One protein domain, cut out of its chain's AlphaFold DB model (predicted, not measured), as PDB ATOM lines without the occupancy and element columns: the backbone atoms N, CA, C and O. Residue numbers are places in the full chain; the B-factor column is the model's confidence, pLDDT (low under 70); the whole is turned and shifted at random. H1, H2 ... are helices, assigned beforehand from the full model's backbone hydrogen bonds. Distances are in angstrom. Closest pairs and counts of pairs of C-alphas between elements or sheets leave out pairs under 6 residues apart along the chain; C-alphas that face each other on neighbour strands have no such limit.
ATOM      1  N   ASN A  53       8.444  23.220  -0.317       77.25
ATOM      2  CA  ASN A  53       8.475  22.314  -1.473       77.25
ATOM      3  C   ASN A  53       9.350  21.066  -1.232       77.25
ATOM      4  O   ASN A  53       9.084  20.007  -1.798       77.25
ATOM      5  N   THR A  54      10.385  21.168  -0.389       87.38
ATOM      6  CA  THR A  54      11.334  20.062  -0.145       87.38
ATOM      7  C   THR A  54      10.749  18.988   0.775       87.38
ATOM      8  O   THR A  54      10.983  17.795   0.573       87.38
ATOM      9  N   LEU A  55       9.956  19.404   1.769       91.62
ATOM     10  CA  LEU A  55       9.285  18.498   2.707       91.62
ATOM     11  C   LEU A  55       7.937  17.984   2.189       91.62
ATOM     12  O   LEU A  55       7.386  17.058   2.775       91.62
ATOM     13  N   ALA A  56       7.424  18.536   1.088       91.50
ATOM     14  CA  ALA A  56       6.112  18.206   0.543       91.50
ATOM     15  C   ALA A  56       5.920  16.696   0.311       91.50
ATOM     16  O   ALA A  56       4.985  16.108   0.849       91.50
ATOM     17  N   VAL A  57       6.831  16.057  -0.431       93.44
ATOM     18  CA  VAL A  57       6.758  14.614  -0.729       93.44
ATOM     19  C   VAL A  57       6.956  13.747   0.522       93.44
ATOM     20  O   VAL A  57       6.111  12.881   0.747       93.44
ATOM     21  N   PRO A  58       7.977  13.965   1.380       96.12
ATOM     22  CA  PRO A  58       8.105  13.226   2.640       96.12
ATOM     23  C   PRO A  58       6.885  13.347   3.564       96.12
ATOM     24  O   PRO A  58       6.449  12.351   4.140       96.12
ATOM     25  N   LEU A  59       6.299  14.542   3.686       96.06
ATOM     26  CA  LEU A  59       5.098  14.755   4.496       96.06
ATOM     27  C   LEU A  59       3.880  14.059   3.883       96.06
ATOM     28  O   LEU A  59       3.150  13.378   4.598       96.06
ATOM     29  N   ALA A  60       3.683  14.174   2.565       96.81
ATOM     30  CA  ALA A  60       2.618  13.463   1.862       96.81
ATOM     31  C   ALA A  60       2.763  11.942   2.011       96.81
ATOM     32  O   ALA A  60       1.765  11.259   2.226       96.81
ATOM     33  N   PHE A  61       3.990  11.418   1.959       97.81
ATOM     34  CA  PHE A  61       4.277  10.008   2.218       97.81
ATOM     35  C   PHE A  61       3.911   9.613   3.653       97.81
ATOM     36  O   PHE A  61       3.231   8.611   3.848       97.81
ATOM     37  N   GLY A  62       4.297  10.415   4.653       98.06
ATOM     38  CA  GLY A  62       3.931  10.172   6.052       98.06
ATOM     39  C   GLY A  62       2.415  10.135   6.269       98.06
ATOM     40  O   GLY A  62       1.905   9.218   6.910       98.06
ATOM     41  N   VAL A  63       1.680  11.081   5.672       97.62
ATOM     42  CA  VAL A  63       0.207  11.102   5.698       97.62
ATOM     43  C   VAL A  63      -0.373   9.866   5.010       97.62
ATOM     44  O   VAL A  63      -1.226   9.188   5.581       97.62
ATOM     45  N   ALA A  64       0.110   9.539   3.812       97.56
ATOM     46  CA  ALA A  64      -0.335   8.376   3.053       97.56
ATOM     47  C   ALA A  64      -0.110   7.064   3.805       97.56
ATOM     48  O   ALA A  64      -0.987   6.206   3.811       97.56
ATOM     49  N   TRP A  65       1.026   6.927   4.489       97.25
ATOM     50  CA  TRP A  65       1.341   5.747   5.284       97.25
ATOM     51  C   TRP A  65       0.357   5.543   6.441       97.25
ATOM     52  O   TRP A  65      -0.085   4.421   6.676       97.25
ATOM     53  N   VAL A  66      -0.023   6.624   7.129       97.81
ATOM     54  CA  VAL A  66      -1.020   6.583   8.215       97.81
ATOM     55  C   VAL A  66      -2.417   6.263   7.680       97.81
ATOM     56  O   VAL A  66      -3.170   5.536   8.321       97.81
ATOM     57  N   LEU A  67      -2.772   6.790   6.507       96.31
ATOM     58  CA  LEU A  67      -4.116   6.654   5.941       96.31
ATOM     59  C   LEU A  67      -4.304   5.423   5.041       96.31
ATOM     60  O   LEU A  67      -5.429   5.180   4.611       96.31
ATOM     61  N   LYS A  68      -3.255   4.643   4.753       94.50
ATOM     62  CA  LYS A  68      -3.265   3.588   3.719       94.50
ATOM     63  C   LYS A  68      -4.415   2.579   3.845       94.50
ATOM     64  O   LYS A  68      -4.961   2.160   2.830       94.50
ATOM     65  N   ASP A  69      -4.805   2.228   5.071       91.50
ATOM     66  CA  ASP A  69      -5.825   1.201   5.330       91.50
ATOM     67  C   ASP A  69      -7.260   1.757   5.247       91.50
ATOM     68  O   ASP A  69      -8.208   1.005   5.045       91.50
ATOM     69  N   VAL A  70      -7.431   3.081   5.356       93.75
ATOM     70  CA  VAL A  70      -8.738   3.765   5.283       93.75
ATOM     71  C   VAL A  70      -8.919   4.582   4.003       93.75
ATOM     72  O   VAL A  70     -10.021   5.051   3.709       93.75
ATOM     73  N   TRP A  71      -7.851   4.763   3.220       92.38
ATOM     74  CA  TRP A  71      -7.855   5.618   2.036       92.38
ATOM     75  C   TRP A  71      -8.852   5.159   0.975       92.38
ATOM     76  O   TRP A  71      -9.485   6.000   0.349       92.38
ATOM     77  N   TRP A  72      -9.068   3.855   0.820       85.44
ATOM     78  CA  TRP A  72     -10.067   3.319  -0.109       85.44
ATOM     79  C   TRP A  72     -11.475   3.880   0.135       85.44
ATOM     80  O   TRP A  72     -12.215   4.105  -0.817       85.44
ATOM     81  N   ALA A  73     -11.823   4.170   1.393       88.12
ATOM     82  CA  ALA A  73     -13.089   4.800   1.751       88.12
ATOM     83  C   ALA A  73     -13.026   6.334   1.639       88.12
ATOM     84  O   ALA A  73     -13.895   6.948   1.025       88.12
ATOM     85  N   LEU A  74     -11.993   6.964   2.211       90.88
ATOM     86  CA  LEU A  74     -11.883   8.432   2.262       90.88
ATOM     87  C   LEU A  74     -11.592   9.061   0.893       90.88
ATOM     88  O   LEU A  74     -12.125  10.113   0.547       90.88
ATOM     89  N   GLY A  75     -10.724   8.415   0.129       88.69
ATOM     90  CA  GLY A  75     -10.259   8.819  -1.187       88.69
ATOM     91  C   GLY A  75     -11.000   8.140  -2.331       88.69
ATOM     92  O   GLY A  75     -10.562   8.293  -3.468       88.69
ATOM     93  N   PHE A  76     -12.099   7.425  -2.050       85.88
ATOM     94  CA  PHE A  76     -12.851   6.609  -3.012       85.88
ATOM     95  C   PHE A  76     -13.001   7.294  -4.372       85.88
ATOM     96  O   PHE A  76     -12.558   6.763  -5.386       85.88
ATOM     97  N   VAL A  77     -13.538   8.520  -4.395       88.25
ATOM     98  CA  VAL A  77     -13.801   9.233  -5.654       88.25
ATOM     99  C   VAL A  77     -12.504   9.501  -6.417       88.25
ATOM    100  O   VAL A  77     -12.450   9.273  -7.618       88.25
ATOM    101  N   PHE A  78     -11.447   9.961  -5.744       90.06
ATOM    102  CA  PHE A  78     -10.165  10.242  -6.393       90.06
ATOM    103  C   PHE A  78      -9.514   8.958  -6.919       90.06
ATOM    104  O   PHE A  78      -9.072   8.911  -8.064       90.06
ATOM    105  N   HIS A  79      -9.496   7.913  -6.097       89.44
ATOM    106  CA  HIS A  79      -8.912   6.628  -6.436       89.44
ATOM    107  C   HIS A  79      -9.618   5.988  -7.645       89.44
ATOM    108  O   HIS A  79      -8.969   5.705  -8.650       89.44
ATOM    109  N   PHE A  80     -10.950   5.880  -7.608       88.44
ATOM    110  CA  PHE A  80     -11.737   5.369  -8.735       88.44
ATOM    111  C   PHE A  80     -11.616   6.246  -9.978       88.44
ATOM    112  O   PHE A  80     -11.585   5.743 -11.091       88.44
ATOM    113  N   THR A  81     -11.479   7.562  -9.826       90.31
ATOM    114  CA  THR A  81     -11.220   8.433 -10.980       90.31
ATOM    115  C   THR A  81      -9.929   8.047 -11.698       90.31
ATOM    116  O   THR A  81      -9.896   8.023 -12.926       90.31
ATOM    117  N   CYS A  82      -8.862   7.750 -10.951       93.31
ATOM    118  CA  CYS A  82      -7.620   7.261 -11.539       93.31
ATOM    119  C   CYS A  82      -7.825   5.904 -12.224       93.31
ATOM    120  O   CYS A  82      -7.319   5.718 -13.328       93.31
ATOM    121  N   HIS A  83      -8.606   5.008 -11.621       94.06
ATOM    122  CA  HIS A  83      -8.961   3.724 -12.221       94.06
ATOM    123  C   HIS A  83      -9.656   3.898 -13.587       94.06
ATOM    124  O   HIS A  83      -9.142   3.476 -14.623       94.06
ATOM    125  N   GLU A  84     -10.763   4.645 -13.636       92.81
ATOM    126  CA  GLU A  84     -11.529   4.865 -14.874       92.81
ATOM    127  C   GLU A  84     -10.761   5.666 -15.936       92.81
ATOM    128  O   GLU A  84     -10.962   5.507 -17.148       92.81
ATOM    129  N   LEU A  85      -9.866   6.556 -15.503       93.31
ATOM    130  CA  LEU A  85      -8.994   7.279 -16.421       93.31
ATOM    131  C   LEU A  85      -7.905   6.363 -16.994       93.31
ATOM    132  O   LEU A  85      -7.521   6.552 -18.145       93.31
ATOM    133  N   GLY A  86      -7.446   5.359 -16.243       95.31
ATOM    134  CA  GLY A  86      -6.532   4.324 -16.727       95.31
ATOM    135  C   GLY A  86      -7.146   3.493 -17.854       95.31
ATOM    136  O   GLY A  86      -6.553   3.365 -18.927       95.31
ATOM    137  N   HIS A  87      -8.387   3.047 -17.664       95.12
ATOM    138  CA  HIS A  87      -9.230   2.485 -18.720       95.12
ATOM    139  C   HIS A  87      -9.307   3.392 -19.951       95.12
ATOM    140  O   HIS A  87      -8.969   2.994 -21.066       95.12
ATOM    141  N   SER A  88      -9.714   4.645 -19.748       95.62
ATOM    142  CA  SER A  88      -9.899   5.586 -20.854       95.62
ATOM    143  C   SER A  88      -8.604   5.884 -21.603       95.62
ATOM    144  O   SER A  88      -8.633   6.026 -22.821       95.62
ATOM    145  N   LEU A  89      -7.468   5.923 -20.904       95.75
ATOM    146  CA  LEU A  89      -6.160   6.101 -21.519       95.75
ATOM    147  C   LEU A  89      -5.831   4.945 -22.470       95.75
ATOM    148  O   LEU A  89      -5.471   5.198 -23.617       95.75
ATOM    149  N   VAL A  90      -5.999   3.691 -22.035       97.12
ATOM    150  CA  VAL A  90      -5.771   2.521 -22.904       97.12
ATOM    151  C   VAL A  90      -6.738   2.520 -24.089       97.12
ATOM    152  O   VAL A  90      -6.327   2.250 -25.219       97.12
ATOM    153  N   ALA A  91      -8.003   2.881 -23.860       97.06
ATOM    154  CA  ALA A  91      -8.992   3.003 -24.921       97.06
ATOM    155  C   ALA A  91      -8.584   4.048 -25.972       97.06
ATOM    156  O   ALA A  91      -8.531   3.721 -27.157       97.06
ATOM    157  N   TRP A  92      -8.219   5.265 -25.556       97.81
ATOM    158  CA  TRP A  92      -7.792   6.325 -26.473       97.81
ATOM    159  C   TRP A  92      -6.538   5.937 -27.265       97.81
ATOM    160  O   TRP A  92      -6.509   6.133 -28.480       97.81
ATOM    161  N   LEU A  93      -5.542   5.322 -26.616       95.50
ATOM    162  CA  LEU A  93      -4.331   4.822 -27.283       95.50
ATOM    163  C   LEU A  93      -4.617   3.647 -28.239       95.50
ATOM    164  O   LEU A  93      -3.880   3.442 -29.200       95.50
ATOM    165  N   GLY A  94      -5.688   2.884 -28.014       97.31
ATOM    166  CA  GLY A  94      -6.184   1.872 -28.953       97.31
ATOM    167  C   GLY A  94      -7.098   2.423 -30.053       97.31
ATOM    168  O   GLY A  94      -7.589   1.653 -30.874       97.31
ATOM    169  N   LYS A 159      -7.599  -7.771 -31.014       94.75
ATOM    170  CA  LYS A 159      -8.785  -7.482 -30.170       94.75
ATOM    171  C   LYS A 159      -8.768  -8.164 -28.780       94.75
ATOM    172  O   LYS A 159      -9.040  -7.464 -27.805       94.75
ATOM    173  N   PRO A 160      -8.412  -9.461 -28.637       94.44
ATOM    174  CA  PRO A 160      -8.353 -10.105 -27.319       94.44
ATOM    175  C   PRO A 160      -7.253  -9.532 -26.416       94.44
ATOM    176  O   PRO A 160      -7.455  -9.343 -25.221       94.44
ATOM    177  N   GLU A 161      -6.090  -9.225 -26.990       94.25
ATOM    178  CA  GLU A 161      -4.973  -8.655 -26.240       94.25
ATOM    179  C   GLU A 161      -5.260  -7.202 -25.844       94.25
ATOM    180  O   GLU A 161      -4.974  -6.802 -24.720       94.25
ATOM    181  N   TRP A 162      -5.903  -6.427 -26.720       95.62
ATOM    182  CA  TRP A 162      -6.326  -5.064 -26.407       95.62
ATOM    183  C   TRP A 162      -7.322  -5.050 -25.246       95.62
ATOM    184  O   TRP A 162      -7.181  -4.241 -24.334       95.62
ATOM    185  N   SER A 163      -8.280  -5.983 -25.231       95.12
ATOM    186  CA  SER A 163      -9.204  -6.146 -24.103       95.12
ATOM    187  C   SER A 163      -8.456  -6.478 -22.806       95.12
ATOM    188  O   SER A 163      -8.756  -5.890 -21.768       95.12
ATOM    189  N   ALA A 164      -7.414  -7.315 -22.862       95.25
ATOM    190  CA  ALA A 164      -6.550  -7.564 -21.708       95.25
ATOM    191  C   ALA A 164      -5.881  -6.273 -21.207       95.25
ATOM    192  O   ALA A 164      -5.923  -5.969 -20.017       95.25
ATOM    193  N   TRP A 165      -5.304  -5.474 -22.111       96.38
ATOM    194  CA  TRP A 165      -4.706  -4.184 -21.760       96.38
ATOM    195  C   TRP A 165      -5.728  -3.202 -21.195       96.38
ATOM    196  O   TRP A 165      -5.404  -2.449 -20.281       96.38
ATOM    197  N   MET A 166      -6.954  -3.224 -21.712       95.25
ATOM    198  CA  MET A 166      -8.045  -2.374 -21.258       95.25
ATOM    199  C   MET A 166      -8.385  -2.656 -19.791       95.25
ATOM    200  O   MET A 166      -8.401  -1.723 -18.990       95.25
ATOM    201  N   HIS A 167      -8.565  -3.929 -19.423       94.38
ATOM    202  CA  HIS A 167      -8.803  -4.347 -18.034       94.38
ATOM    203  C   HIS A 167      -7.583  -4.137 -17.143       94.38
ATOM    204  O   HIS A 167      -7.707  -3.687 -16.010       94.38
ATOM    205  N   PHE A 168      -6.381  -4.375 -17.674       95.81
ATOM    206  CA  PHE A 168      -5.157  -4.065 -16.950       95.81
ATOM    207  C   PHE A 168      -5.044  -2.559 -16.636       95.81
ATOM    208  O   PHE A 168      -4.582  -2.164 -15.560       95.81
ATOM    209  N   GLY A 169      -5.490  -1.723 -17.577       95.12
ATOM    210  CA  GLY A 169      -5.421  -0.269 -17.541       95.12
ATOM    211  C   GLY A 169      -6.126   0.365 -16.350       95.12
ATOM    212  O   GLY A 169      -5.626   1.376 -15.865       95.12
ATOM    213  N   GLY A 170      -7.214  -0.233 -15.850       93.38
ATOM    214  CA  GLY A 170      -7.963   0.255 -14.687       93.38
ATOM    215  C   GLY A 170      -7.059   0.384 -13.463       93.38
ATOM    216  O   GLY A 170      -6.609   1.476 -13.104       93.38
ATOM    217  N   CYS A 171      -6.654  -0.752 -12.893       94.69
ATOM    218  CA  CYS A 171      -5.758  -0.759 -11.734       94.69
ATOM    219  C   CYS A 171      -4.354  -0.202 -12.035       94.69
ATOM    220  O   CYS A 171      -3.695   0.334 -11.145       94.69
ATOM    221  N   ALA A 172      -3.879  -0.253 -13.286       96.25
ATOM    222  CA  ALA A 172      -2.618   0.402 -13.648       96.25
ATOM    223  C   ALA A 172      -2.728   1.934 -13.533       96.25
ATOM    224  O   ALA A 172      -1.769   2.594 -13.122       96.25
ATOM    225  N   GLY A 173      -3.897   2.503 -13.845       95.38
ATOM    226  CA  GLY A 173      -4.200   3.923 -13.691       95.38
ATOM    227  C   GLY A 173      -4.107   4.399 -12.243       95.38
ATOM    228  O   GLY A 173      -3.595   5.491 -11.997       95.38
ATOM    229  N   GLU A 174      -4.497   3.560 -11.281       95.56
ATOM    230  CA  GLU A 174      -4.363   3.820  -9.837       95.56
ATOM    231  C   GLU A 174      -2.905   3.955  -9.372       95.56
ATOM    232  O   GLU A 174      -2.647   4.528  -8.316       95.56
ATOM    233  N   LEU A 175      -1.947   3.439 -10.146       96.50
ATOM    234  CA  LEU A 175      -0.517   3.516  -9.846       96.50
ATOM    235  C   LEU A 175       0.157   4.618 -10.670       96.50
ATOM    236  O   LEU A 175       0.815   5.504 -10.124       96.50
ATOM    237  N   VAL A 176      -0.033   4.600 -11.990       95.88
ATOM    238  CA  VAL A 176       0.679   5.484 -12.922       95.88
ATOM    239  C   VAL A 176       0.199   6.932 -12.816       95.88
ATOM    240  O   VAL A 176       1.026   7.846 -12.767       95.88
ATOM    241  N   LEU A 177      -1.116   7.176 -12.753       95.50
ATOM    242  CA  LEU A 177      -1.645   8.544 -12.737       95.50
ATOM    243  C   LEU A 177      -1.284   9.288 -11.445       95.50
ATOM    244  O   LEU A 177      -0.860  10.443 -11.544       95.50
ATOM    245  N   PRO A 178      -1.349   8.670 -10.248       97.00
ATOM    246  CA  PRO A 178      -0.829   9.309  -9.048       97.00
ATOM    247  C   PRO A 178       0.650   9.676  -9.119       97.00
ATOM    248  O   PRO A 178       1.009  10.770  -8.690       97.00
ATOM    249  N   VAL A 179       1.510   8.839  -9.715       95.12
ATOM    250  CA  VAL A 179       2.922   9.208  -9.928       95.12
ATOM    251  C   VAL A 179       3.034  10.459 -10.790       95.12
ATOM    252  O   VAL A 179       3.751  11.387 -10.417       95.12
ATOM    253  N   LEU A 180       2.298  10.533 -11.902       90.00
ATOM    254  CA  LEU A 180       2.302  11.721 -12.758       90.00
ATOM    255  C   LEU A 180       1.835  12.971 -11.999       90.00
ATOM    256  O   LEU A 180       2.449  14.023 -12.146       90.00
ATOM    257  N   LEU A 181       0.808  12.854 -11.151       92.94
ATOM    258  CA  LEU A 181       0.306  13.954 -10.318       92.94
ATOM    259  C   LEU A 181       1.301  14.389  -9.226       92.94
ATOM    260  O   LEU A 181       1.420  15.578  -8.933       92.94
ATOM    261  N   ILE A 182       2.049  13.450  -8.643       93.19
ATOM    262  CA  ILE A 182       3.133  13.765  -7.702       93.19
ATOM    263  C   ILE A 182       4.276  14.471  -8.437       93.19
ATOM    264  O   ILE A 182       4.815  15.452  -7.939       93.19
ATOM    265  N   VAL A 183       4.636  14.026  -9.642       86.19
ATOM    266  CA  VAL A 183       5.687  14.674 -10.441       86.19
ATOM    267  C   VAL A 183       5.258  16.076 -10.888       86.19
ATOM    268  O   VAL A 183       6.069  17.005 -10.861       86.19
ATOM    269  N   THR A 184       3.984  16.277 -11.247       86.00
ATOM    270  CA  THR A 184       3.467  17.590 -11.671       86.00
ATOM    271  C   THR A 184       3.369  18.602 -10.532       86.00
ATOM    272  O   THR A 184       3.301  19.799 -10.812       86.00
ATOM    273  N   TYR A 185       3.448  18.178  -9.265       88.88
ATOM    274  CA  TYR A 185       3.581  19.080  -8.113       88.88
ATOM    275  C   TYR A 185       4.746  20.072  -8.281       88.88
ATOM    276  O   TYR A 185       4.634  21.252  -7.930       88.88
ATOM    277  N   TYR A 186       5.850  19.601  -8.869       83.62
ATOM    278  CA  TYR A 186       7.053  20.394  -9.121       83.62
ATOM    279  C   TYR A 186       6.972  21.247 -10.394       83.62
ATOM    280  O   TYR A 186       7.870  22.046 -10.669       83.62
ATOM    281  N   LEU A 187       5.907  21.098 -11.182       79.56
ATOM    282  CA  LEU A 187       5.690  21.848 -12.410       79.56
ATOM    283  C   LEU A 187       4.746  23.025 -12.156       79.56
ATOM    284  O   LEU A 187       3.699  22.897 -11.522       79.56
ATOM    285  N   ARG A 188       5.094  24.191 -12.706       76.31
ATOM    286  CA  ARG A 188       4.192  25.346 -12.740       76.31
ATOM    287  C   ARG A 188       3.187  25.166 -13.875       76.31
ATOM    288  O   ARG A 188       3.527  25.352 -15.044       76.31
ATOM    289  N   LEU A 189       1.970  24.768 -13.517       74.62
ATOM    290  CA  LEU A 189       0.814  24.779 -14.413       74.62
ATOM    291  C   LEU A 189       0.202  26.196 -14.480       74.62
ATOM    292  O   LEU A 189       0.604  27.068 -13.712       74.62
ATOM    293  N   PRO A 190      -0.728  26.462 -15.412       73.50
ATOM    294  CA  PRO A 190      -1.284  27.798 -15.626       73.50
ATOM    295  C   PRO A 190      -2.075  28.310 -14.431       73.50
ATOM    296  O   PRO A 190      -2.828  27.557 -13.820       73.50
ATOM    297  N   ASP A 191      -2.016  29.619 -14.205       75.81
ATOM    298  CA  ASP A 191      -2.698  30.281 -13.085       75.81
ATOM    299  C   ASP A 191      -4.225  30.083 -13.101       75.81
ATOM    300  O   ASP A 191      -4.858  30.041 -12.048       75.81
ATOM    301  N   LEU A 192      -4.821  29.875 -14.285       76.38
ATOM    302  CA  LEU A 192      -6.249  29.553 -14.451       76.38
ATOM    303  C   LEU A 192      -6.678  28.316 -13.650       76.38
ATOM    304  O   LEU A 192      -7.826  28.228 -13.225       76.38
ATOM    305  N   LEU A 193      -5.761  27.369 -13.439       74.44
ATOM    306  CA  LEU A 193      -6.022  26.160 -12.670       74.44
ATOM    307  C   LEU A 193      -5.905  26.348 -11.164       74.44
ATOM    308  O   LEU A 193      -6.235  25.420 -10.431       74.44
ATOM    309  N   ARG A 194      -5.403  27.501 -10.701       83.69
ATOM    310  CA  ARG A 194      -5.024  27.711  -9.298       83.69
ATOM    311  C   ARG A 194      -4.145  26.563  -8.776       83.69
ATOM    312  O   ARG A 194      -4.315  26.081  -7.654       83.69
ATOM    313  N   TRP A 195      -3.249  26.062  -9.635       85.75
ATOM    314  CA  TRP A 195      -2.420  24.892  -9.338       85.75
ATOM    315  C   TRP A 195      -1.473  25.135  -8.166       85.75
ATOM    316  O   TRP A 195      -1.197  24.213  -7.412       85.75
ATOM    317  N   ASP A 196      -1.045  26.379  -7.966       84.94
ATOM    318  CA  ASP A 196      -0.377  26.878  -6.762       84.94
ATOM    319  C   ASP A 196      -1.049  26.387  -5.468       84.94
ATOM    320  O   ASP A 196      -0.360  25.892  -4.576       84.94
ATOM    321  N   PHE A 197      -2.385  26.423  -5.420       86.06
ATOM    322  CA  PHE A 197      -3.186  25.922  -4.306       86.06
ATOM    323  C   PHE A 197      -3.470  24.417  -4.416       86.06
ATOM    324  O   PHE A 197      -3.216  23.665  -3.475       86.06
ATOM    325  N   PHE A 198      -3.983  23.951  -5.562       87.69
ATOM    326  CA  PHE A 198      -4.470  22.571  -5.704       87.69
ATOM    327  C   PHE A 198      -3.370  21.505  -5.717       87.69
ATOM    328  O   PHE A 198      -3.649  20.357  -5.367       87.69
ATOM    329  N   ARG A 199      -2.123  21.854  -6.054       88.69
ATOM    330  CA  ARG A 199      -1.005  20.900  -6.093       88.69
ATOM    331  C   ARG A 199      -0.783  20.187  -4.762       88.69
ATOM    332  O   ARG A 199      -0.441  19.012  -4.766       88.69
ATOM    333  N   TYR A 200      -1.014  20.858  -3.633       91.56
ATOM    334  CA  TYR A 200      -0.824  20.280  -2.302       91.56
ATOM    335  C   TYR A 200      -1.844  19.172  -1.979       91.56
ATOM    336  O   TYR A 200      -1.419  18.031  -1.783       91.56
ATOM    337  N   PRO A 201      -3.170  19.433  -1.960       93.25
ATOM    338  CA  PRO A 201      -4.149  18.381  -1.699       93.25
ATOM    339  C   PRO A 201      -4.139  17.289  -2.776       93.25
ATOM    340  O   PRO A 201      -4.320  16.120  -2.443       93.25
ATOM    341  N   VAL A 202      -3.876  17.631  -4.047       93.44
ATOM    342  CA  VAL A 202      -3.767  16.636  -5.127       93.44
ATOM    343  C   VAL A 202      -2.553  15.729  -4.928       93.44
ATOM    344  O   VAL A 202      -2.693  14.519  -5.068       93.44
ATOM    345  N   MET A 203      -1.390  16.270  -4.554       95.00
ATOM    346  CA  MET A 203      -0.202  15.462  -4.261       95.00
ATOM    347  C   MET A 203      -0.436  14.527  -3.067       95.00
ATOM    348  O   MET A 203      -0.050  13.364  -3.135       95.00
ATOM    349  N   VAL A 204      -1.087  15.000  -1.996       96.12
ATOM    350  CA  VAL A 204      -1.426  14.146  -0.843       96.12
ATOM    351  C   VAL A 204      -2.374  13.026  -1.267       96.12
ATOM    352  O   VAL A 204      -2.086  11.865  -0.997       96.12
ATOM    353  N   ALA A 205      -3.456  13.344  -1.983       95.88
ATOM    354  CA  ALA A 205      -4.399  12.338  -2.468       95.88
ATOM    355  C   ALA A 205      -3.737  11.321  -3.414       95.88
ATOM    356  O   ALA A 205      -3.961  10.118  -3.288       95.88
ATOM    357  N   ALA A 206      -2.873  11.792  -4.315       96.81
ATOM    358  CA  ALA A 206      -2.086  10.945  -5.199       96.81
ATOM    359  C   ALA A 206      -1.161  10.010  -4.406       96.81
ATOM    360  O   ALA A 206      -1.165   8.801  -4.634       96.81
ATOM    361  N   MET A 207      -0.423  10.531  -3.425       98.12
ATOM    362  CA  MET A 207       0.447   9.707  -2.586       98.12
ATOM    363  C   MET A 207      -0.351   8.666  -1.792       98.12
ATOM    364  O   MET A 207       0.041   7.502  -1.760       98.12
ATOM    365  N   CYS A 208      -1.490   9.045  -1.205       97.88
ATOM    366  CA  CYS A 208      -2.368   8.103  -0.514       97.88
ATOM    367  C   CYS A 208      -2.862   6.991  -1.448       97.88
ATOM    368  O   CYS A 208      -2.787   5.823  -1.074       97.88
ATOM    369  N   SER A 209      -3.293   7.322  -2.672       96.50
ATOM    370  CA  SER A 209      -3.704   6.319  -3.663       96.50
ATOM    371  C   SER A 209      -2.563   5.386  -4.047       96.50
ATOM    372  O   SER A 209      -2.764   4.176  -4.044       96.50
ATOM    373  N   LEU A 210      -1.370   5.923  -4.314       97.75
ATOM    374  CA  LEU A 210      -0.202   5.128  -4.688       97.75
ATOM    375  C   LEU A 210       0.202   4.150  -3.576       97.75
ATOM    376  O   LEU A 210       0.475   2.986  -3.853       97.75
ATOM    377  N   ILE A 211       0.229   4.607  -2.320       98.19
ATOM    378  CA  ILE A 211       0.592   3.765  -1.172       98.19
ATOM    379  C   ILE A 211      -0.494   2.729  -0.877       98.19
ATOM    380  O   ILE A 211      -0.164   1.575  -0.611       98.19
ATOM    381  N   ALA A 212      -1.773   3.103  -0.951       95.69
ATOM    382  CA  ALA A 212      -2.881   2.176  -0.737       95.69
ATOM    383  C   ALA A 212      -2.915   1.072  -1.810       95.69
ATOM    384  O   ALA A 212      -2.958  -0.110  -1.461       95.69
ATOM    385  N   ALA A 213      -2.814   1.444  -3.092       95.38
ATOM    386  CA  ALA A 213      -2.734   0.505  -4.210       95.38
ATOM    387  C   ALA A 213      -1.469  -0.359  -4.124       95.38
ATOM    388  O   ALA A 213      -1.536  -1.580  -4.236       95.38
ATOM    389  N   GLY A 214      -0.315   0.248  -3.844       96.69
ATOM    390  CA  GLY A 214       0.944  -0.480  -3.731       96.69
ATOM    391  C   GLY A 214       0.969  -1.486  -2.580       96.69
ATOM    392  O   GLY A 214       1.445  -2.608  -2.747       96.69
ATOM    393  N   ASN A 215       0.410  -1.119  -1.424       96.31
ATOM    394  CA  ASN A 215       0.250  -2.033  -0.294       96.31
ATOM    395  C   ASN A 215      -0.703  -3.187  -0.643       96.31
ATOM    396  O   ASN A 215      -0.388  -4.335  -0.339       96.31
ATOM    397  N   HIS A 216      -1.820  -2.900  -1.320       95.00
ATOM    398  CA  HIS A 216      -2.745  -3.928  -1.795       95.00
ATOM    399  C   HIS A 216      -2.048  -4.930  -2.728       95.00
ATOM    400  O   HIS A 216      -2.042  -6.126  -2.446       95.00
ATOM    401  N   TRP A 217      -1.377  -4.453  -3.778       95.94
ATOM    402  CA  TRP A 217      -0.722  -5.328  -4.754       95.94
ATOM    403  C   TRP A 217       0.495  -6.066  -4.195       95.94
ATOM    404  O   TRP A 217       0.765  -7.197  -4.591       95.94
ATOM    405  N   SER A 218       1.202  -5.484  -3.222       96.38
ATOM    406  CA  SER A 218       2.261  -6.198  -2.504       96.38
ATOM    407  C   SER A 218       1.713  -7.362  -1.675       96.38
ATOM    408  O   SER A 218       2.366  -8.400  -1.604       96.38
ATOM    409  N   GLN A 219       0.547  -7.201  -1.043       94.75
ATOM    410  CA  GLN A 219      -0.114  -8.283  -0.307       94.75
ATOM    411  C   GLN A 219      -0.678  -9.334  -1.266       94.75
ATOM    412  O   GLN A 219      -0.471 -10.524  -1.049       94.75
ATOM    413  N   ALA A 220      -1.296  -8.902  -2.369       94.06
ATOM    414  CA  ALA A 220      -1.779  -9.796  -3.415       94.06
ATOM    415  C   ALA A 220      -0.648 -10.614  -4.054       94.06
ATOM    416  O   ALA A 220      -0.852 -11.769  -4.378       94.06
ATOM    417  N   SER A 221       0.562 -10.071  -4.221       96.31
ATOM    418  CA  SER A 221       1.699 -10.855  -4.740       96.31
ATOM    419  C   SER A 221       2.194 -11.896  -3.722       96.31
ATOM    420  O   SER A 221       2.659 -12.964  -4.112       96.31
ATOM    421  N   ALA A 222       2.038 -11.635  -2.417       96.12
ATOM    422  CA  ALA A 222       2.363 -12.601  -1.365       96.12
ATOM    423  C   ALA A 222       1.313 -13.722  -1.221       96.12
ATOM    424  O   ALA A 222       1.677 -14.852  -0.900       96.12
ATOM    425  N   ASP A 223       0.037 -13.420  -1.475       94.12
ATOM    426  CA  ASP A 223      -1.062 -14.391  -1.538       94.12
ATOM    427  C   ASP A 223      -1.998 -14.071  -2.722       94.12
ATOM    428  O   ASP A 223      -3.001 -13.373  -2.551       94.12
ATOM    429  N   PRO A 224      -1.688 -14.556  -3.939       90.69
ATOM    430  CA  PRO A 224      -2.469 -14.220  -5.133       90.69
ATOM    431  C   PRO A 224      -3.884 -14.792  -5.164       90.69
ATOM    432  O   PRO A 224      -4.732 -14.276  -5.892       90.69
ATOM    433  N   GLU A 225      -4.151 -15.850  -4.400       86.81
ATOM    434  CA  GLU A 225      -5.458 -16.507  -4.393       86.81
ATOM    435  C   GLU A 225      -6.469 -15.705  -3.570       86.81
ATOM    436  O   GLU A 225      -7.591 -15.462  -4.024       86.81
ATOM    437  N   THR A 226      -6.069 -15.249  -2.376       86.25
ATOM    438  CA  THR A 226      -6.973 -14.528  -1.463       86.25
ATOM    439  C   THR A 226      -6.751 -13.018  -1.442       86.25
ATOM    440  O   THR A 226      -7.665 -12.266  -1.100       86.25
ATOM    441  N   GLY A 227      -5.559 -12.561  -1.829       83.81
ATOM    442  CA  GLY A 227      -5.147 -11.166  -1.728       83.81
ATOM    443  C   GLY A 227      -5.637 -10.278  -2.869       83.81
ATOM    444  O   GLY A 227      -5.651  -9.061  -2.702       83.81
ATOM    445  N   ILE A 228      -6.071 -10.841  -4.002       86.62
ATOM    446  CA  ILE A 228      -6.722 -10.073  -5.074       86.62
ATOM    447  C   ILE A 228      -8.173  -9.785  -4.675       86.62
ATOM    448  O   ILE A 228      -8.958 -10.690  -4.392       86.62
ATOM    449  N   LEU A 229      -8.563  -8.509  -4.699       82.75
ATOM    450  CA  LEU A 229      -9.952  -8.113  -4.475       82.75
ATOM    451  C   LEU A 229     -10.778  -8.411  -5.733       82.75
ATOM    452  O   LEU A 229     -10.906  -7.578  -6.625       82.75
ATOM    453  N   TRP A 230     -11.366  -9.605  -5.795       76.44
ATOM    454  CA  TRP A 230     -12.159 -10.078  -6.939       76.44
ATOM    455  C   TRP A 230     -13.528  -9.388  -7.116       76.44
ATOM    456  O   TRP A 230     -14.174  -9.566  -8.147       76.44
ATOM    457  N   GLY A 231     -13.976  -8.558  -6.164       63.34
ATOM    458  CA  GLY A 231     -15.329  -7.976  -6.155       63.34
ATOM    459  C   GLY A 231     -16.411  -9.006  -5.796       63.34
ATOM    460  O   GLY A 231     -16.093 -10.083  -5.291       63.34
ATOM    461  N   GLU A 232     -17.697  -8.698  -6.024       46.84
ATOM    462  CA  GLU A 232     -18.784  -9.658  -5.778       46.84
ATOM    463  C   GLU A 232     -18.634 -10.912  -6.657       46.84
ATOM    464  O   GLU A 232     -19.096 -10.970  -7.790       46.84
ATOM    465  N   SER A 233     -18.030 -11.939  -6.062       41.69
ATOM    466  CA  SER A 233     -18.095 -13.355  -6.405       41.69
ATOM    467  C   SER A 233     -17.785 -13.741  -7.858       41.69
ATOM    468  O   SER A 233     -18.637 -13.688  -8.745       41.69
ATOM    469  N   ILE A 234     -16.624 -14.381  -8.040       48.47
ATOM    470  CA  ILE A 234     -16.260 -15.203  -9.210       48.47
ATOM    471  C   ILE A 234     -17.400 -16.173  -9.610       48.47
ATOM    472  O   ILE A 234     -17.493 -16.579 -10.765       48.47
ATOM    473  N   THR A 235     -18.316 -16.532  -8.704       44.56
ATOM    474  CA  THR A 235     -19.407 -17.485  -8.972       44.56
ATOM    475  C   THR A 235     -20.736 -16.865  -9.430       44.56
ATOM    476  O   THR A 235     -21.629 -17.619  -9.812       44.56
ATOM    477  N   LYS A 236     -20.904 -15.529  -9.468       43.06
ATOM    478  CA  LYS A 236     -22.139 -14.897  -9.985       43.06
ATOM    479  C   LYS A 236     -21.982 -14.449 -11.444       43.06
ATOM    480  O   LYS A 236     -21.244 -13.533 -11.783       43.06
ATOM    481  N   SER A 237     -22.714 -15.123 -12.323       40.75
ATOM    482  CA  SER A 237     -22.683 -15.013 -13.784       40.75
ATOM    483  C   SER A 237     -23.521 -13.854 -14.353       40.75
ATOM    484  O   SER A 237     -24.454 -14.091 -15.120       40.75
ATOM    485  N   ARG A 238     -23.237 -12.596 -13.994       39.88
ATOM    486  CA  ARG A 238     -23.836 -11.445 -14.702       39.88
ATOM    487  C   ARG A 238     -22.798 -10.387 -15.053       39.88
ATOM    488  O   ARG A 238     -22.637  -9.418 -14.323       39.88
ATOM    489  N   ASP A 239     -22.097 -10.628 -16.162       42.75
ATOM    490  CA  ASP A 239     -21.705  -9.718 -17.264       42.75
ATOM    491  C   ASP A 239     -21.177  -8.292 -16.978       42.75
ATOM    492  O   ASP A 239     -20.922  -7.524 -17.899       42.75
ATOM    493  N   THR A 240     -20.914  -7.940 -15.725       44.47
ATOM    494  CA  THR A 240     -20.336  -6.661 -15.271       44.47
ATOM    495  C   THR A 240     -19.149  -6.935 -14.350       44.47
ATOM    496  O   THR A 240     -19.003  -6.356 -13.280       44.47
ATOM    497  N   GLY A 241     -18.326  -7.912 -14.743       55.22
ATOM    498  CA  GLY A 241     -17.222  -8.410 -13.927       55.22
ATOM    499  C   GLY A 241     -16.164  -7.346 -13.633       55.22
ATOM    500  O   GLY A 241     -15.820  -6.556 -14.512       55.22
ATOM    501  N   ASN A 242     -15.635  -7.401 -12.410       79.75
ATOM    502  CA  ASN A 242     -14.373  -6.785 -12.002       79.75
ATOM    503  C   ASN A 242     -13.271  -7.120 -13.027       79.75
ATOM    504  O   ASN A 242     -13.199  -8.261 -13.494       79.75
ATOM    505  N   ASP A 243     -12.422  -6.151 -13.371       90.50
ATOM    506  CA  ASP A 243     -11.333  -6.298 -14.344       90.50
ATOM    507  C   ASP A 243     -10.493  -7.555 -14.149       90.50
ATOM    508  O   ASP A 243     -10.135  -8.221 -15.119       90.50
ATOM    509  N   MET A 244     -10.222  -7.931 -12.899       92.19
ATOM    510  CA  MET A 244      -9.400  -9.102 -12.596       92.19
ATOM    511  C   MET A 244     -10.074 -10.395 -13.063       92.19
ATOM    512  O   MET A 244      -9.421 -11.284 -13.608       92.19
ATOM    513  N   VAL A 245     -11.400 -10.485 -12.928       90.00
ATOM    514  CA  VAL A 245     -12.177 -11.630 -13.420       90.00
ATOM    515  C   VAL A 245     -12.108 -11.707 -14.944       90.00
ATOM    516  O   VAL A 245     -11.978 -12.804 -15.490       90.00
ATOM    517  N   LYS A 246     -12.157 -10.560 -15.631       91.06
ATOM    518  CA  LYS A 246     -12.054 -10.500 -17.095       91.06
ATOM    519  C   LYS A 246     -10.653 -10.869 -17.579       91.06
ATOM    520  O   LYS A 246     -10.530 -11.687 -18.484       91.06
ATOM    521  N   LEU A 247      -9.598 -10.401 -16.908       93.25
ATOM    522  CA  LEU A 247      -8.217 -10.809 -17.199       93.25
ATOM    523  C   LEU A 247      -8.022 -12.329 -17.095       93.25
ATOM    524  O   LEU A 247      -7.369 -12.931 -17.950       93.25
ATOM    525  N   VAL A 248      -8.610 -12.970 -16.080       93.50
ATOM    526  CA  VAL A 248      -8.535 -14.432 -15.930       93.50
ATOM    527  C   VAL A 248      -9.346 -15.144 -17.010       93.50
ATOM    528  O   VAL A 248      -8.835 -16.042 -17.678       93.50
ATOM    529  N   ARG A 249     -10.615 -14.761 -17.192       91.62
ATOM    530  CA  ARG A 249     -11.556 -15.499 -18.051       91.62
ATOM    531  C   ARG A 249     -11.343 -15.272 -19.538       91.62
ATOM    532  O   ARG A 249     -11.474 -16.211 -20.313       91.62
ATOM    533  N   GLU A 250     -11.065 -14.035 -19.924       92.56
ATOM    534  CA  GLU A 250     -11.036 -13.610 -21.324       92.56
ATOM    535  C   GLU A 250      -9.606 -13.576 -21.867       92.56
ATOM    536  O   GLU A 250      -9.384 -13.857 -23.042       92.56
ATOM    537  N   SER A 251      -8.621 -13.279 -21.012       92.44
ATOM    538  CA  SER A 251      -7.212 -13.158 -21.414       92.44
ATOM    539  C   SER A 251      -6.326 -14.312 -20.932       92.44
ATOM    540  O   SER A 251      -5.151 -14.370 -21.297       92.44
ATOM    541  N   GLY A 252      -6.860 -15.225 -20.113       94.19
ATOM    542  CA  GLY A 252      -6.135 -16.390 -19.601       94.19
ATOM    543  C   GLY A 252      -5.009 -16.050 -18.621       94.19
ATOM    544  O   GLY A 252      -4.067 -16.831 -18.472       94.19
ATOM    545  N   TRP A 253      -5.044 -14.875 -17.983       95.00
ATOM    546  CA  TRP A 253      -4.046 -14.530 -16.972       95.00
ATOM    547  C   TRP A 253      -4.274 -15.354 -15.704       95.00
ATOM    548  O   TRP A 253      -5.406 -15.621 -15.312       95.00
ATOM    549  N   THR A 254      -3.192 -15.748 -15.039       95.50
ATOM    550  CA  THR A 254      -3.281 -16.373 -13.715       95.50
ATOM    551  C   THR A 254      -3.342 -15.298 -12.624       95.50
ATOM    552  O   THR A 254      -2.789 -14.211 -12.825       95.50
ATOM    553  N   PRO A 255      -3.938 -15.586 -11.451       94.56
ATOM    554  CA  PRO A 255      -3.907 -14.681 -10.299       94.56
ATOM    555  C   PRO A 255      -2.489 -14.209  -9.949       94.56
ATOM    556  O   PRO A 255      -2.249 -13.009  -9.847       94.56
ATOM    557  N   SER A 256      -1.511 -15.122  -9.890       95.69
ATOM    558  CA  SER A 256      -0.109 -14.763  -9.620       95.69
ATOM    559  C   SER A 256       0.447 -13.793 -10.661       95.69
ATOM    560  O   SER A 256       1.055 -12.791 -10.303       95.69
ATOM    561  N   ARG A 257       0.171 -14.022 -11.956       95.81
ATOM    562  CA  ARG A 257       0.614 -13.112 -13.021       95.81
ATOM    563  C   ARG A 257       0.016 -11.718 -12.850       95.81
ATOM    564  O   ARG A 257       0.722 -10.743 -13.079       95.81
ATOM    565  N   ILE A 258      -1.264 -11.618 -12.497       95.25
ATOM    566  CA  ILE A 258      -1.931 -10.336 -12.244       95.25
ATOM    567  C   ILE A 258      -1.237  -9.615 -11.083       95.25
ATOM    568  O   ILE A 258      -0.755  -8.493 -11.253       95.25
ATOM    569  N   ALA A 259      -1.136 -10.283  -9.932       95.56
ATOM    570  CA  ALA A 259      -0.576  -9.706  -8.720       95.56
ATOM    571  C   ALA A 259       0.884  -9.263  -8.901       95.56
ATOM    572  O   ALA A 259       1.235  -8.135  -8.554       95.56
ATOM    573  N   ASP A 260       1.715 -10.104  -9.520       95.19
ATOM    574  CA  ASP A 260       3.129  -9.805  -9.752       95.19
ATOM    575  C   ASP A 260       3.313  -8.620 -10.699       95.19
ATOM    576  O   ASP A 260       4.153  -7.756 -10.452       95.19
ATOM    577  N   ARG A 261       2.493  -8.511 -11.756       96.56
ATOM    578  CA  ARG A 261       2.579  -7.385 -12.698       96.56
ATOM    579  C   ARG A 261       2.238  -6.056 -12.040       96.56
ATOM    580  O   ARG A 261       2.929  -5.071 -12.299       96.56
ATOM    581  N   TYR A 262       1.222  -6.014 -11.183       96.94
ATOM    582  CA  TYR A 262       0.897  -4.791 -10.450       96.94
ATOM    583  C   TYR A 262       1.879  -4.493  -9.316       96.94
ATOM    584  O   TYR A 262       2.187  -3.324  -9.074       96.94
ATOM    585  N   ALA A 263       2.434  -5.515  -8.660       97.00
ATOM    586  CA  ALA A 263       3.504  -5.333  -7.684       97.00
ATOM    587  C   ALA A 263       4.779  -4.777  -8.346       97.00
ATOM    588  O   ALA A 263       5.384  -3.835  -7.833       97.00
ATOM    589  N   ASP A 264       5.159  -5.290  -9.518       96.38
ATOM    590  CA  ASP A 264       6.263  -4.757 -10.320       96.38
ATOM    591  C   ASP A 264       5.997  -3.320 -10.764       96.38
ATOM    592  O   ASP A 264       6.854  -2.449 -10.591       96.38
ATOM    593  N   LEU A 265       4.793  -3.044 -11.274       95.88
ATOM    594  CA  LEU A 265       4.398  -1.693 -11.663       95.88
ATOM    595  C   LEU A 265       4.462  -0.733 -10.471       95.88
ATOM    596  O   LEU A 265       4.995   0.364 -10.605       95.88
ATOM    597  N   THR A 266       4.015  -1.167  -9.291       97.12
ATOM    598  CA  THR A 266       4.135  -0.405  -8.041       97.12
ATOM    599  C   THR A 266       5.594  -0.064  -7.748       97.12
ATOM    600  O   THR A 266       5.907   1.102  -7.515       97.12
ATOM    601  N   ARG A 267       6.508  -1.045  -7.804       97.31
ATOM    602  CA  ARG A 267       7.946  -0.827  -7.552       97.31
ATOM    603  C   ARG A 267       8.534   0.197  -8.524       97.31
ATOM    604  O   ARG A 267       9.245   1.103  -8.091       97.31
ATOM    605  N   VAL A 268       8.206   0.086  -9.813       95.44
ATOM    606  CA  VAL A 268       8.645   1.035 -10.850       95.44
ATOM    607  C   VAL A 268       8.083   2.434 -10.584       95.44
ATOM    608  O   VAL A 268       8.836   3.406 -10.595       95.44
ATOM    609  N   CYS A 269       6.787   2.542 -10.288       95.25
ATOM    610  CA  CYS A 269       6.106   3.794  -9.969       95.25
ATOM    611  C   CYS A 269       6.704   4.484  -8.731       95.25
ATOM    612  O   CYS A 269       7.063   5.662  -8.794       95.25
ATOM    613  N   SER A 270       6.879   3.756  -7.627       96.94
ATOM    614  CA  SER A 270       7.511   4.273  -6.408       96.94
ATOM    615  C   SER A 270       8.966   4.677  -6.650       96.94
ATOM    616  O   SER A 270       9.383   5.752  -6.217       96.94
ATOM    617  N   GLY A 271       9.728   3.868  -7.395       95.69
ATOM    618  CA  GLY A 271      11.088   4.210  -7.814       95.69
ATOM    619  C   GLY A 271      11.132   5.501  -8.636       95.69
ATOM    620  O   GLY A 271      11.969   6.363  -8.377       95.69
ATOM    621  N   GLY A 272      10.184   5.683  -9.558       90.38
ATOM    622  CA  GLY A 272      10.018   6.910 -10.338       90.38
ATOM    623  C   GLY A 272       9.795   8.144  -9.461       90.38
ATOM    624  O   GLY A 272      10.473   9.153  -9.651       90.38
ATOM    625  N   VAL A 273       8.922   8.055  -8.449       93.75
ATOM    626  CA  VAL A 273       8.707   9.144  -7.477       93.75
ATOM    627  C   VAL A 273       9.996   9.482  -6.730       93.75
ATOM    628  O   VAL A 273      10.339  10.660  -6.627       93.75
ATOM    629  N   VAL A 274      10.734   8.476  -6.250       95.88
ATOM    630  CA  VAL A 274      12.009   8.680  -5.542       95.88
ATOM    631  C   VAL A 274      13.037   9.354  -6.448       95.88
ATOM    632  O   VAL A 274      13.643  10.347  -6.047       95.88
ATOM    633  N   VAL A 275      13.214   8.870  -7.679       90.62
ATOM    634  CA  VAL A 275      14.157   9.453  -8.645       90.62
ATOM    635  C   VAL A 275      13.785  10.898  -8.968       90.62
ATOM    636  O   VAL A 275      14.654  11.768  -8.930       90.62
ATOM    637  N   CYS A 276      12.507  11.186  -9.233       87.50
ATOM    638  CA  CYS A 276      12.044  12.550  -9.482       87.50
ATOM    639  C   CYS A 276      12.263  13.458  -8.267       87.50
ATOM    640  O   CYS A 276      12.783  14.561  -8.424       87.50
ATOM    641  N   TYR A 277      11.924  12.992  -7.062       90.56
ATOM    642  CA  TYR A 277      12.141  13.736  -5.823       90.56
ATOM    643  C   TYR A 277      13.619  14.087  -5.621       90.56
ATOM    644  O   TYR A 277      13.955  15.254  -5.421       90.56
ATOM    645  N   LEU A 278      14.510  13.097  -5.738       91.19
ATOM    646  CA  LEU A 278      15.954  13.295  -5.614       91.19
ATOM    647  C   LEU A 278      16.486  14.240  -6.692       91.19
ATOM    648  O   LEU A 278      17.277  15.130  -6.395       91.19
ATOM    649  N   TRP A 279      16.024  14.095  -7.934       85.12
ATOM    650  CA  TRP A 279      16.403  14.995  -9.017       85.12
ATOM    651  C   TRP A 279      16.055  16.453  -8.697       85.12
ATOM    652  O   TRP A 279      16.920  17.316  -8.835       85.12
ATOM    653  N   PHE A 280      14.844  16.734  -8.202       84.06
ATOM    654  CA  PHE A 280      14.458  18.084  -7.774       84.06
ATOM    655  C   PHE A 280      15.254  18.572  -6.557       84.06
ATOM    656  O   PHE A 280      15.672  19.732  -6.526       84.06
ATOM    657  N   LEU A 281      15.520  17.690  -5.591       87.50
ATOM    658  CA  LEU A 281      16.329  18.004  -4.413       87.50
ATOM    659  C   LEU A 281      17.745  18.455  -4.809       87.50
ATOM    660  O   LEU A 281      18.223  19.472  -4.313       87.50
ATOM    661  N   PHE A 282      18.387  17.750  -5.745       85.44
ATOM    662  CA  PHE A 282      19.741  18.065  -6.214       85.44
ATOM    663  C   PHE A 282      19.797  19.190  -7.253       85.44
ATOM    664  O   PHE A 282      20.813  19.872  -7.359       85.44
ATOM    665  N   GLN A 283      18.722  19.408  -8.016       77.69
ATOM    666  CA  GLN A 283      18.636  20.534  -8.945       77.69
ATOM    667  C   GLN A 283      18.463  21.874  -8.247       77.69
ATOM    668  O   GLN A 283      18.735  22.889  -8.880       77.69
ATOM    669  N   THR A 284      18.012  21.904  -6.991       64.81
ATOM    670  CA  THR A 284      17.835  23.161  -6.265       64.81
ATOM    671  C   THR A 284      19.210  23.655  -5.807       64.81
ATOM    672  O   THR A 284      19.740  23.151  -4.815       64.81
TER     673      THR A 284
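What this domain is: This is residues 53 to 94 and 159 to 284 of the 298 residues of an uncharacterized protein of Elusimicrobia bacterium GWA2_69_24 (UniProt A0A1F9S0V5). Three long helices, H4, H5 and H7, each touching the other two, make an elongated core, with H7 running nearly its whole length along one side. H1 packs on H5, H3 crosses the kinked H4 on the side away from H7, and H6 packs on residues 160 to 170 of H4 near one end, where the loop residues 235 to 240 stick out. The printed part has 168 residues, with seven named helices, H1 to H7 in chain order, and no named strand; the class is all helix. It is compact, with a radius of gyration of the C-alphas of 16.8 A, and spans 53 by 33 by 27 A.

Where its parts are: Find C-alpha 56 at (6.112, 18.206, 0.543), where H1, residues 56 to 67, begins; it runs 16.3 A. H2, residues 71 to 74, and H3, residues 76 to 93, follow, 4.9 A and 25.8 A long. Beyond the cut, look for C-alpha 159 at (-8.785, -7.482, -30.170): H4 runs from there to residue 184, 33.5 A, with a kink of 56 degrees near residue 171. H5, residues 195 to 222, is 38.6 A long, with a kink of 27 degrees near residue 202. H6, residues 243 to 251, is 10.7 A long. H7, residues 255 to 283, runs 41.8 A to C-alpha 283 at (18.636, 20.534, -8.945).

How they stand to each other: Start at the hubs, H4 and H5. They touch through residues 174 to 184 of H4, closest at the C-alphas of Pro 178 and Ala 206, 4.4 A, at a steep tilt of 49 degrees, opposite ways. H7 touches residues 171 to 183 of H4, closest at C-alphas 179 and 269, 6.3 A, at a shallow tilt of 28 degrees, the same way. H7 touches residues 210 to 221 of H5, closest at C-alphas 221 and 259, 4.7 A. H3 touches H4, closest at the C-alphas of Gly 86 and Gly 173, 3.8 A, at a steep tilt of 55 degrees. H6 touches H4, closest at C-alphas 167 and 243, 4.9 A. Cys 208 of H5 is in the closest C-alpha pair with H1, to Ala 64 at 4.1 A, and with H2, to Trp 71 at 6.5 A; both helices touch H5. H3 and H7 are apart. Every O i to N i+4 pair is within hydrogen-bond range in H1, H3, H6 and H7, against 18 of 22 in H4 and 22 of 24 in H5; H2 is too short for such a pair.

The domain as a whole: The C-alphas of Ser 237 and Thr 284, the two farthest apart, are 56.2 A apart. Residues 95 to 158 are not printed; C-alphas 94 and 159 are 9.8 A apart across the cut. H5 to H6 is a long link of 20 residues. Look for pLDDT under 70 at residues 231 to 241 and residue 284.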